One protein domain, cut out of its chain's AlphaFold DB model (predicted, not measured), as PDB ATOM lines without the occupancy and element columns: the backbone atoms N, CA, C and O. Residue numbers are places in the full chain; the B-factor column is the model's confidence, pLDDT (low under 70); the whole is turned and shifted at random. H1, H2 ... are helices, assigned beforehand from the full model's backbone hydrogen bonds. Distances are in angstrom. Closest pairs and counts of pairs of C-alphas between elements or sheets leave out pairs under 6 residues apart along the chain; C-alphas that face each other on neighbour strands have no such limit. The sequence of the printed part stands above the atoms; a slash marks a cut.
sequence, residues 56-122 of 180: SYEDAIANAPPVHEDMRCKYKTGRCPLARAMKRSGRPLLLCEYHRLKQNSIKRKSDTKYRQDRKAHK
ATOM      1  N   SER A  56      34.880  16.800 -43.831       84.31
ATOM      2  CA  SER A  56      34.053  15.632 -44.114       84.31
ATOM      3  C   SER A  56      34.764  14.728 -45.126       84.31
ATOM      4  O   SER A  56      35.586  15.179 -45.927       84.31
ATOM      5  N   TYR A  57      34.449  13.433 -45.103       84.94
ATOM      6  CA  TYR A  57      34.963  12.495 -46.104       84.94
ATOM      7  C   TYR A  57      34.575  12.930 -47.524       84.94
ATOM      8  O   TYR A  57      35.415  12.893 -48.420       84.94
ATOM      9  N   GLU A  58      33.346  13.419 -47.699       87.06
ATOM     10  CA  GLU A  58      32.840  13.913 -48.983       87.06
ATOM     11  C   GLU A  58      33.643  15.124 -49.480       87.06
ATOM     12  O   GLU A  58      34.090  15.142 -50.626       87.06
ATOM     13  N   ASP A  59      33.938  16.085 -48.598       87.75
ATOM     14  CA  ASP A  59      34.760  17.255 -48.939       87.75
ATOM     15  C   ASP A  59      36.183  16.844 -49.320       87.75
ATOM     16  O   ASP A  59      36.785  17.406 -50.238       87.75
ATOM     17  N   ALA A  60      36.736  15.848 -48.624       86.00
ATOM     18  CA  ALA A  60      38.053  15.319 -48.941       86.00
ATOM     19  C   ALA A  60      38.081  14.673 -50.332       86.00
ATOM     20  O   ALA A  60      39.098  14.780 -51.009       86.00
ATOM     21  N   ILE A  61      36.994  14.027 -50.770       88.88
ATOM     22  CA  ILE A  61      36.884  13.468 -52.123       88.88
ATOM     23  C   ILE A  61      36.730  14.581 -53.158       88.88
ATOM     24  O   ILE A  61      37.453  14.575 -54.150       88.88
ATOM     25  N   ALA A  62      35.822  15.531 -52.925       88.69
ATOM     26  CA  ALA A  62      35.508  16.594 -53.878       88.69
ATOM     27  C   ALA A  62      36.720  17.483 -54.200       88.69
ATOM     28  O   ALA A  62      36.875  17.940 -55.329       88.69
ATOM     29  N   ASN A  63      37.596  17.699 -53.215       86.44
ATOM     30  CA  ASN A  63      38.792  18.528 -53.364       86.44
ATOM     31  C   ASN A  63      40.058  17.727 -53.710       86.44
ATOM     32  O   ASN A  63      41.122  18.319 -53.907       86.44
ATOM     33  N   ALA A  64      39.993  16.392 -53.739       85.81
ATOM     34  CA  ALA A  64      41.168  15.583 -54.027       85.81
ATOM     35  C   ALA A  64      41.491  15.593 -55.529       85.81
ATOM     36  O   ALA A  64      40.597  15.415 -56.359       85.81
ATOM     37  N   PRO A  65      42.775  15.726 -55.904       85.38
ATOM     38  CA  PRO A  65      43.186  15.512 -57.281       85.38
ATOM     39  C   PRO A  65      42.932  14.054 -57.694       85.38
ATOM     40  O   PRO A  65      42.999  13.157 -56.845       85.38
ATOM     41  N   PRO A  66      42.685  13.786 -58.989       85.56
ATOM     42  CA  PRO A  66      42.566  12.426 -59.493       85.56
ATOM     43  C   PRO A  66      43.864  11.656 -59.230       85.56
ATOM     44  O   PRO A  66      44.967  12.141 -59.484       85.56
ATOM     45  N   VAL A  67      43.727  10.446 -58.696       89.00
ATOM     46  CA  VAL A  67      44.849   9.605 -58.272       89.00
ATOM     47  C   VAL A  67      44.905   8.372 -59.158       89.00
ATOM     48  O   VAL A  67      43.876   7.759 -59.430       89.00
ATOM     49  N   HIS A  68      46.110   7.972 -59.561       89.44
ATOM     50  CA  HIS A  68      46.310   6.693 -60.239       89.44
ATOM     51  C   HIS A  68      45.848   5.529 -59.351       89.44
ATOM     52  O   HIS A  68      46.094   5.543 -58.142       89.44
ATOM     53  N   GLU A  69      45.241   4.500 -59.941       87.75
ATOM     54  CA  GLU A  69      44.681   3.342 -59.226       87.75
ATOM     55  C   GLU A  69      45.664   2.719 -58.214       87.75
ATOM     56  O   GLU A  69      45.316   2.458 -57.060       87.75
ATOM     57  N   ASP A  70      46.940   2.611 -58.586       89.31
ATOM     58  CA  ASP A  70      47.994   2.057 -57.725       89.31
ATOM     59  C   ASP A  70      48.329   2.901 -56.492       89.31
ATOM     60  O   ASP A  70      48.874   2.383 -55.514       89.31
ATOM     61  N   MET A  71      47.997   4.190 -56.512       91.44
ATOM     62  CA  MET A  71      48.257   5.141 -55.430       91.44
ATOM     63  C   MET A  71      47.021   5.414 -54.572       91.44
ATOM     64  O   MET A  71      47.109   6.148 -53.583       91.44
ATOM     65  N   ARG A  72      45.889   4.776 -54.883       93.44
ATOM     66  CA  ARG A  72      44.667   4.861 -54.083       93.44
ATOM     67  C   ARG A  72      44.807   4.121 -52.758       93.44
ATOM     68  O   ARG A  72      45.566   3.151 -52.598       93.44
ATOM     69  N   CYS A  73      44.066   4.616 -51.777       94.88
ATOM     70  CA  CYS A  73      43.969   4.050 -50.442       94.88
ATOM     71  C   CYS A  73      43.375   2.633 -50.472       94.88
ATOM     72  O   CYS A  73      42.244   2.421 -50.907       94.88
ATOM     73  N   LYS A  74      44.101   1.669 -49.896       93.25
ATOM     74  CA  LYS A  74      43.691   0.265 -49.750       93.25
ATOM     75  C   LYS A  74      42.967   0.033 -48.420       93.25
ATOM     76  O   LYS A  74      43.374  -0.795 -47.612       93.25
ATOM     77  N   TYR A  75      41.918   0.812 -48.161       93.75
ATOM     78  CA  TYR A  75      41.046   0.544 -47.013       93.75
ATOM     79  C   TYR A  75      40.185  -0.692 -47.289       93.75
ATOM     80  O   TYR A  75      39.878  -0.976 -48.444       93.75
ATOM     81  N   LYS A  76      39.771  -1.402 -46.237       88.25
ATOM     82  CA  LYS A  76      39.089  -2.705 -46.320       88.25
ATOM     83  C   LYS A  76      37.867  -2.755 -47.235       88.25
ATOM     84  O   LYS A  76      37.617  -3.762 -47.882       88.25
ATOM     85  N   THR A  77      37.132  -1.650 -47.332       86.44
ATOM     86  CA  THR A  77      35.943  -1.528 -48.190       86.44
ATOM     87  C   THR A  77      36.295  -1.451 -49.687       86.44
ATOM     88  O   THR A  77      35.406  -1.440 -50.537       86.44
ATOM     89  N   GLY A  78      37.588  -1.371 -50.021       78.38
ATOM     90  CA  GLY A  78      38.142  -1.540 -51.366       78.38
ATOM     91  C   GLY A  78      37.921  -0.379 -52.335       78.38
ATOM     92  O   GLY A  78      38.251  -0.508 -53.507       78.38
ATOM     93  N   ARG A  79      37.338   0.742 -51.893       85.62
ATOM     94  CA  ARG A  79      36.802   1.779 -52.799       85.62
ATOM     95  C   ARG A  79      37.117   3.219 -52.389       85.62
ATOM     96  O   ARG A  79      36.371   4.131 -52.719       85.62
ATOM     97  N   CYS A  80      38.203   3.456 -51.657       92.00
ATOM     98  CA  CYS A  80      38.571   4.824 -51.290       92.00
ATOM     99  C   CYS A  80      39.270   5.522 -52.478       92.00
ATOM    100  O   CYS A  80      40.306   5.031 -52.928       92.00
ATOM    101  N   PRO A  81      38.743   6.647 -53.002       92.56
ATOM    102  CA  PRO A  81      39.350   7.357 -54.131       92.56
ATOM    103  C   PRO A  81      40.571   8.195 -53.722       92.56
ATOM    104  O   PRO A  81      41.365   8.576 -54.573       92.56
ATOM    105  N   LEU A  82      40.746   8.451 -52.423       92.38
ATOM    106  CA  LEU A  82      41.818   9.293 -51.897       92.38
ATOM    107  C   LEU A  82      43.195   8.636 -52.050       92.38
ATOM    108  O   LEU A  82      43.351   7.421 -51.881       92.38
ATOM    109  N   ALA A  83      44.213   9.466 -52.278       94.75
ATOM    110  CA  ALA A  83      45.602   9.033 -52.335       94.75
ATOM    111  C   ALA A  83      46.088   8.485 -50.989       94.75
ATOM    112  O   ALA A  83      45.670   8.917 -49.910       94.75
ATOM    113  N   ARG A  84      47.033   7.550 -51.054       95.25
ATOM    114  CA  ARG A  84      47.795   7.091 -49.890       95.25
ATOM    115  C   ARG A  84      48.531   8.253 -49.234       95.25
ATOM    116  O   ARG A  84      49.136   9.077 -49.912       95.25
ATOM    117  N   ALA A  85      48.530   8.281 -47.906       93.88
ATOM    118  CA  ALA A  85      49.338   9.237 -47.162       93.88
ATOM    119  C   ALA A  85      50.830   8.886 -47.281       93.88
ATOM    120  O   ALA A  85      51.196   7.711 -47.340       93.88
ATOM    121  N   MET A  86      51.702   9.893 -47.275       94.94
ATOM    122  CA  MET A  86      53.152   9.682 -47.280       94.94
ATOM    123  C   MET A  86      53.697   9.654 -45.855       94.94
ATOM    124  O   MET A  86      53.355  10.488 -45.016       94.94
ATOM    125  N   LYS A  87      54.590   8.706 -45.569       94.38
ATOM    126  CA  LYS A  87      55.435   8.768 -44.372       94.38
ATOM    127  C   LYS A  87      56.481   9.878 -44.553       94.38
ATOM    128  O   LYS A  87      56.863  10.184 -45.676       94.38
ATOM    129  N   ARG A  88      57.046  10.400 -43.453       94.44
ATOM    130  CA  ARG A  88      58.196  11.339 -43.488       94.44
ATOM    131  C   ARG A  88      59.394  10.816 -44.289       94.44
ATOM    132  O   ARG A  88      60.185  11.599 -44.785       94.44
ATOM    133  N   SER A  89      59.514   9.497 -44.418       93.12
ATOM    134  CA  SER A  89      60.543   8.842 -45.227       93.12
ATOM    135  C   SER A  89      60.254   8.857 -46.736       93.12
ATOM    136  O   SER A  89      60.947   8.169 -47.471       93.12
ATOM    137  N   GLY A  90      59.173   9.499 -47.193       92.38
ATOM    138  CA  GLY A  90      58.742   9.500 -48.597       92.38
ATOM    139  C   GLY A  90      58.065   8.207 -49.071       92.38
ATOM    140  O   GLY A  90      57.668   8.112 -50.226       92.38
ATOM    141  N   ARG A  91      57.902   7.201 -48.199       93.81
ATOM    142  CA  ARG A  91      57.224   5.941 -48.557       93.81
ATOM    143  C   ARG A  91      55.703   6.083 -48.422       93.81
ATOM    144  O   ARG A  91      55.257   6.553 -47.369       93.81
ATOM    145  N   PRO A  92      54.910   5.623 -49.407       93.31
ATOM    146  CA  PRO A  92      53.458   5.615 -49.299       93.31
ATOM    147  C   PRO A  92      52.998   4.626 -48.224       93.31
ATOM    148  O   PRO A  92      53.470   3.491 -48.152       93.31
ATOM    149  N   LEU A  93      52.053   5.058 -47.398       94.44
ATOM    150  CA  LEU A  93      51.289   4.192 -46.504       94.44
ATOM    151  C   LEU A  93      50.221   3.433 -47.297       94.44
ATOM    152  O   LEU A  93      49.947   3.759 -48.442       94.44
ATOM    153  N   LEU A  94      49.582   2.429 -46.699       94.25
ATOM    154  CA  LEU A  94      48.473   1.719 -47.357       94.25
ATOM    155  C   LEU A  94      47.170   2.530 -47.361       94.25
ATOM    156  O   LEU A  94      46.339   2.366 -48.252       94.25
ATOM    157  N   LEU A  95      47.003   3.409 -46.372       95.12
ATOM    158  CA  LEU A  95      45.789   4.184 -46.141       95.12
ATOM    159  C   LEU A  95      45.994   5.665 -46.476       95.12
ATOM    160  O   LEU A  95      47.104   6.194 -46.365       95.12
ATOM    161  N   CYS A  96      44.912   6.339 -46.862       94.62
ATOM    162  CA  CYS A  96      44.867   7.796 -46.947       94.62
ATOM    163  C   CYS A  96      44.909   8.439 -45.556       94.62
ATOM    164  O   CYS A  96      44.770   7.770 -44.526       94.62
ATOM    165  N   GLU A  97      45.062   9.762 -45.535       93.25
ATOM    166  CA  GLU A  97      45.099  10.550 -44.302       93.25
ATOM    167  C   GLU A  97      43.839  10.340 -43.451       93.25
ATOM    168  O   GLU A  97      43.933  10.009 -42.269       93.25
ATOM    169  N   TYR A  98      42.663  10.422 -44.079       93.06
ATOM    170  CA  TYR A  98      41.369  10.244 -43.422       93.06
ATOM    171  C   TYR A  98      41.270   8.902 -42.678       93.06
ATOM    172  O   TYR A  98      41.012   8.859 -41.471       93.06
ATOM    173  N   HIS A  99      41.547   7.789 -43.366       93.81
ATOM    174  CA  HIS A  99      41.464   6.462 -42.756       93.81
ATOM    175  C   HIS A  99      42.535   6.237 -41.685       93.81
ATOM    176  O   HIS A  99      42.246   5.598 -40.673       93.81
ATOM    177  N   ARG A 100      43.740   6.803 -41.842       95.00
ATOM    178  CA  ARG A 100      44.786   6.726 -40.810       95.00
ATOM    179  C   ARG A 100      44.349   7.414 -39.517       95.00
ATOM    180  O   ARG A 100      44.571   6.886 -38.428       95.00
ATOM    181  N   LEU A 101      43.723   8.585 -39.621       92.12
ATOM    182  CA  LEU A 101      43.218   9.325 -38.465       92.12
ATOM    183  C   LEU A 101      42.061   8.584 -37.786       92.12
ATOM    184  O   LEU A 101      42.060   8.459 -36.559       92.12
ATOM    185  N   LYS A 102      41.134   8.017 -38.566       91.75
ATOM    186  CA  LYS A 102      40.039   7.189 -38.039       91.75
ATOM    187  C   LYS A 102      40.569   5.967 -37.283       91.75
ATOM    188  O   LYS A 102      40.179   5.738 -36.140       91.75
ATOM    189  N   GLN A 103      41.526   5.247 -37.870       93.06
ATOM    190  CA  GLN A 103      42.211   4.122 -37.229       93.06
ATOM    191  C   GLN A 103      42.898   4.533 -35.922       93.06
ATOM    192  O   GLN A 103      42.739   3.864 -34.903       93.06
ATOM    193  N   ASN A 104      43.612   5.662 -35.914       94.69
ATOM    194  CA  ASN A 104      44.246   6.184 -34.703       94.69
ATOM    195  C   ASN A 104      43.225   6.530 -33.612       94.69
ATOM    196  O   ASN A 104      43.483   6.275 -32.438       94.69
ATOM    197  N   SER A 105      42.079   7.105 -33.983       91.81
ATOM    198  CA  SER A 105      40.994   7.415 -33.046       91.81
ATOM    199  C   SER A 105      40.453   6.145 -32.391       91.81
ATOM    200  O   SER A 105      40.416   6.045 -31.165       91.81
ATOM    201  N   ILE A 106      40.138   5.128 -33.197       91.06
ATOM    202  CA  ILE A 106      39.626   3.843 -32.705       91.06
ATOM    203  C   ILE A 106      40.652   3.167 -31.796       91.06
ATOM    204  O   ILE A 106      40.311   2.749 -30.690       91.06
ATOM    205  N   LYS A 107      41.926   3.156 -32.203       91.88
ATOM    206  CA  LYS A 107      43.015   2.626 -31.382       91.88
ATOM    207  C   LYS A 107      43.145   3.351 -30.039       91.88
ATOM    208  O   LYS A 107      43.331   2.714 -29.008       91.88
ATOM    209  N   ARG A 108      43.035   4.682 -30.012       95.12
ATOM    210  CA  ARG A 108      43.069   5.445 -28.750       95.12
ATOM    211  C   ARG A 108      41.896   5.082 -27.842       95.12
ATOM    212  O   ARG A 108      42.107   4.927 -26.639       95.12
ATOM    213  N   LYS A 109      40.689   4.918 -28.400       94.25
ATOM    214  CA  LYS A 109      39.508   4.474 -27.642       94.25
ATOM    215  C   LYS A 109      39.751   3.091 -27.024       94.25
ATOM    216  O   LYS A 109      39.588   2.932 -25.815       94.25
ATOM    217  N   SER A 110      40.216   2.120 -27.816       94.75
ATOM    218  CA  SER A 110      40.487   0.759 -27.331       94.75
ATOM    219  C   SER A 110      41.610   0.716 -26.293       94.75
ATOM    220  O   SER A 110      41.467   0.064 -25.262       94.75
ATOM    221  N   ASP A 111      42.702   1.453 -26.516       94.06
ATOM    222  CA  ASP A 111      43.833   1.518 -25.585       94.06
ATOM    223  C   ASP A 111      43.415   2.165 -24.251       94.06
ATOM    224  O   ASP A 111      43.893   1.767 -23.187       94.06
ATOM    225  N   THR A 112      42.509   3.149 -24.288       94.38
ATOM    226  CA  THR A 112      41.965   3.794 -23.083       94.38
ATOM    227  C   THR A 112      41.102   2.825 -22.286       94.38
ATOM    228  O   THR A 112      41.330   2.686 -21.085       94.38
ATOM    229  N   LYS A 113      40.191   2.104 -22.953       94.06
ATOM    230  CA  LYS A 113      39.376   1.059 -22.320       94.06
ATOM    231  C   LYS A 113      40.260  -0.004 -21.665       94.06
ATOM    232  O   LYS A 113      40.153  -0.238 -20.469       94.06
ATOM    233  N   TYR A 114      41.239  -0.536 -22.399       93.31
ATOM    234  CA  TYR A 114      42.180  -1.527 -21.865       93.31
ATOM    235  C   TYR A 114      42.959  -1.015 -20.638       93.31
ATOM    236  O   TYR A 114      43.179  -1.746 -19.670       93.31
ATOM    237  N   ARG A 115      43.371   0.263 -20.639       94.06
ATOM    238  CA  ARG A 115      44.033   0.892 -19.482       94.06
ATOM    239  C   ARG A 115      43.099   1.048 -18.284       94.06
ATOM    240  O   ARG A 115      43.579   0.922 -17.159       94.06
ATOM    241  N   GLN A 116      41.825   1.365 -18.501       93.88
ATOM    242  CA  GLN A 116      40.825   1.500 -17.439       93.88
ATOM    243  C   GLN A 116      40.500   0.139 -16.822       93.88
ATOM    244  O   GLN A 116      40.627  -0.005 -15.608       93.88
ATOM    245  N   ASP A 117      40.229  -0.869 -17.651       90.19
ATOM    246  CA  ASP A 117      39.940  -2.236 -17.211       90.19
ATOM    247  C   ASP A 117      41.106  -2.783 -16.369       90.19
ATOM    248  O   ASP A 117      40.928  -3.246 -15.243       90.19
ATOM    249  N   ARG A 118      42.353  -2.611 -16.837       90.31
ATOM    250  CA  ARG A 118      43.545  -3.034 -16.084       90.31
ATOM    251  C   ARG A 118      43.718  -2.296 -14.752       90.31
ATOM    252  O   ARG A 118      44.303  -2.863 -13.833       90.31
ATOM    253  N   LYS A 119      43.281  -1.038 -14.642       91.38
ATOM    254  CA  LYS A 119      43.318  -0.289 -13.375       91.38
ATOM    255  C   LYS A 119      42.238  -0.781 -12.415       91.38
ATOM    256  O   LYS A 119      42.563  -1.003 -11.256       91.38
ATOM    257  N   ALA A 120      41.019  -1.017 -12.898       83.50
ATOM    258  CA  ALA A 120      39.923  -1.550 -12.090       83.50
ATOM    259  C   ALA A 120      40.266  -2.925 -11.486       83.50
ATOM    260  O   ALA A 120      40.005  -3.170 -10.313       83.50
ATOM    261  N   HIS A 121      40.952  -3.787 -12.242       75.25
ATOM    262  CA  HIS A 121      41.423  -5.087 -11.744       75.25
ATOM    263  C   HIS A 121      42.637  -5.020 -10.797       75.25
ATOM    264  O   HIS A 121      43.010  -6.039 -10.226       75.25
ATOM    265  N   LYS A 122      43.273  -3.854 -10.625       68.81
ATOM    266  CA  LYS A 122      44.411  -3.664  -9.706       68.81
ATOM    267  C   LYS A 122      44.006  -3.097  -8.343       68.81
ATOM    268  O   LYS A 122      44.851  -3.061  -7.457       68.81
TER     269      LYS A 122
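Overview. This is residues 56 to 122 of the 180 residues of the protein "Aste57867_7957 protein" of Aphanomyces stellatus (UniProt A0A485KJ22). A small body, made mostly of the looping stretch 63 to 96 with short helix H1 at its edge, bears one long straight helix, H2, whose residues 104 to 120 stick out as an arm and make the length. The printed part has 67 residues with two named helices, H1 then H2, and no named strand; the class is all helix, with 30 residues in named elements, under half. It is only just loose, close to extended, with a radius of gyration of the C-alphas of 15.8 A, spanning 52 by 28 by 19 A.

Along the chain. H1, residues 57 to 62, begins at C-alpha 57 (34.963, 12.495, -46.104) and is 8.8 A long. H2, residues 97 to 120, is 34.8 A long and ends at C-alpha 120 (39.923, -1.550, -12.090).

Arrangement. H1 and H2 are close but not clearly touching; their closest C-alphas, of Tyr 57 and Tyr 98, are 7.3 A apart. They run opposite ways at a shallow tilt of 10 degrees. In H1 and H2 every O i to N i+4 pair is within hydrogen-bond range.

Size, cuts and confidence. The C-alphas farthest apart, of Pro 66 and Lys 122, are 52.4 A apart. The link from H1 to H2 is long, and the printed part has no cut. Residue 122 alone has pLDDT under 70.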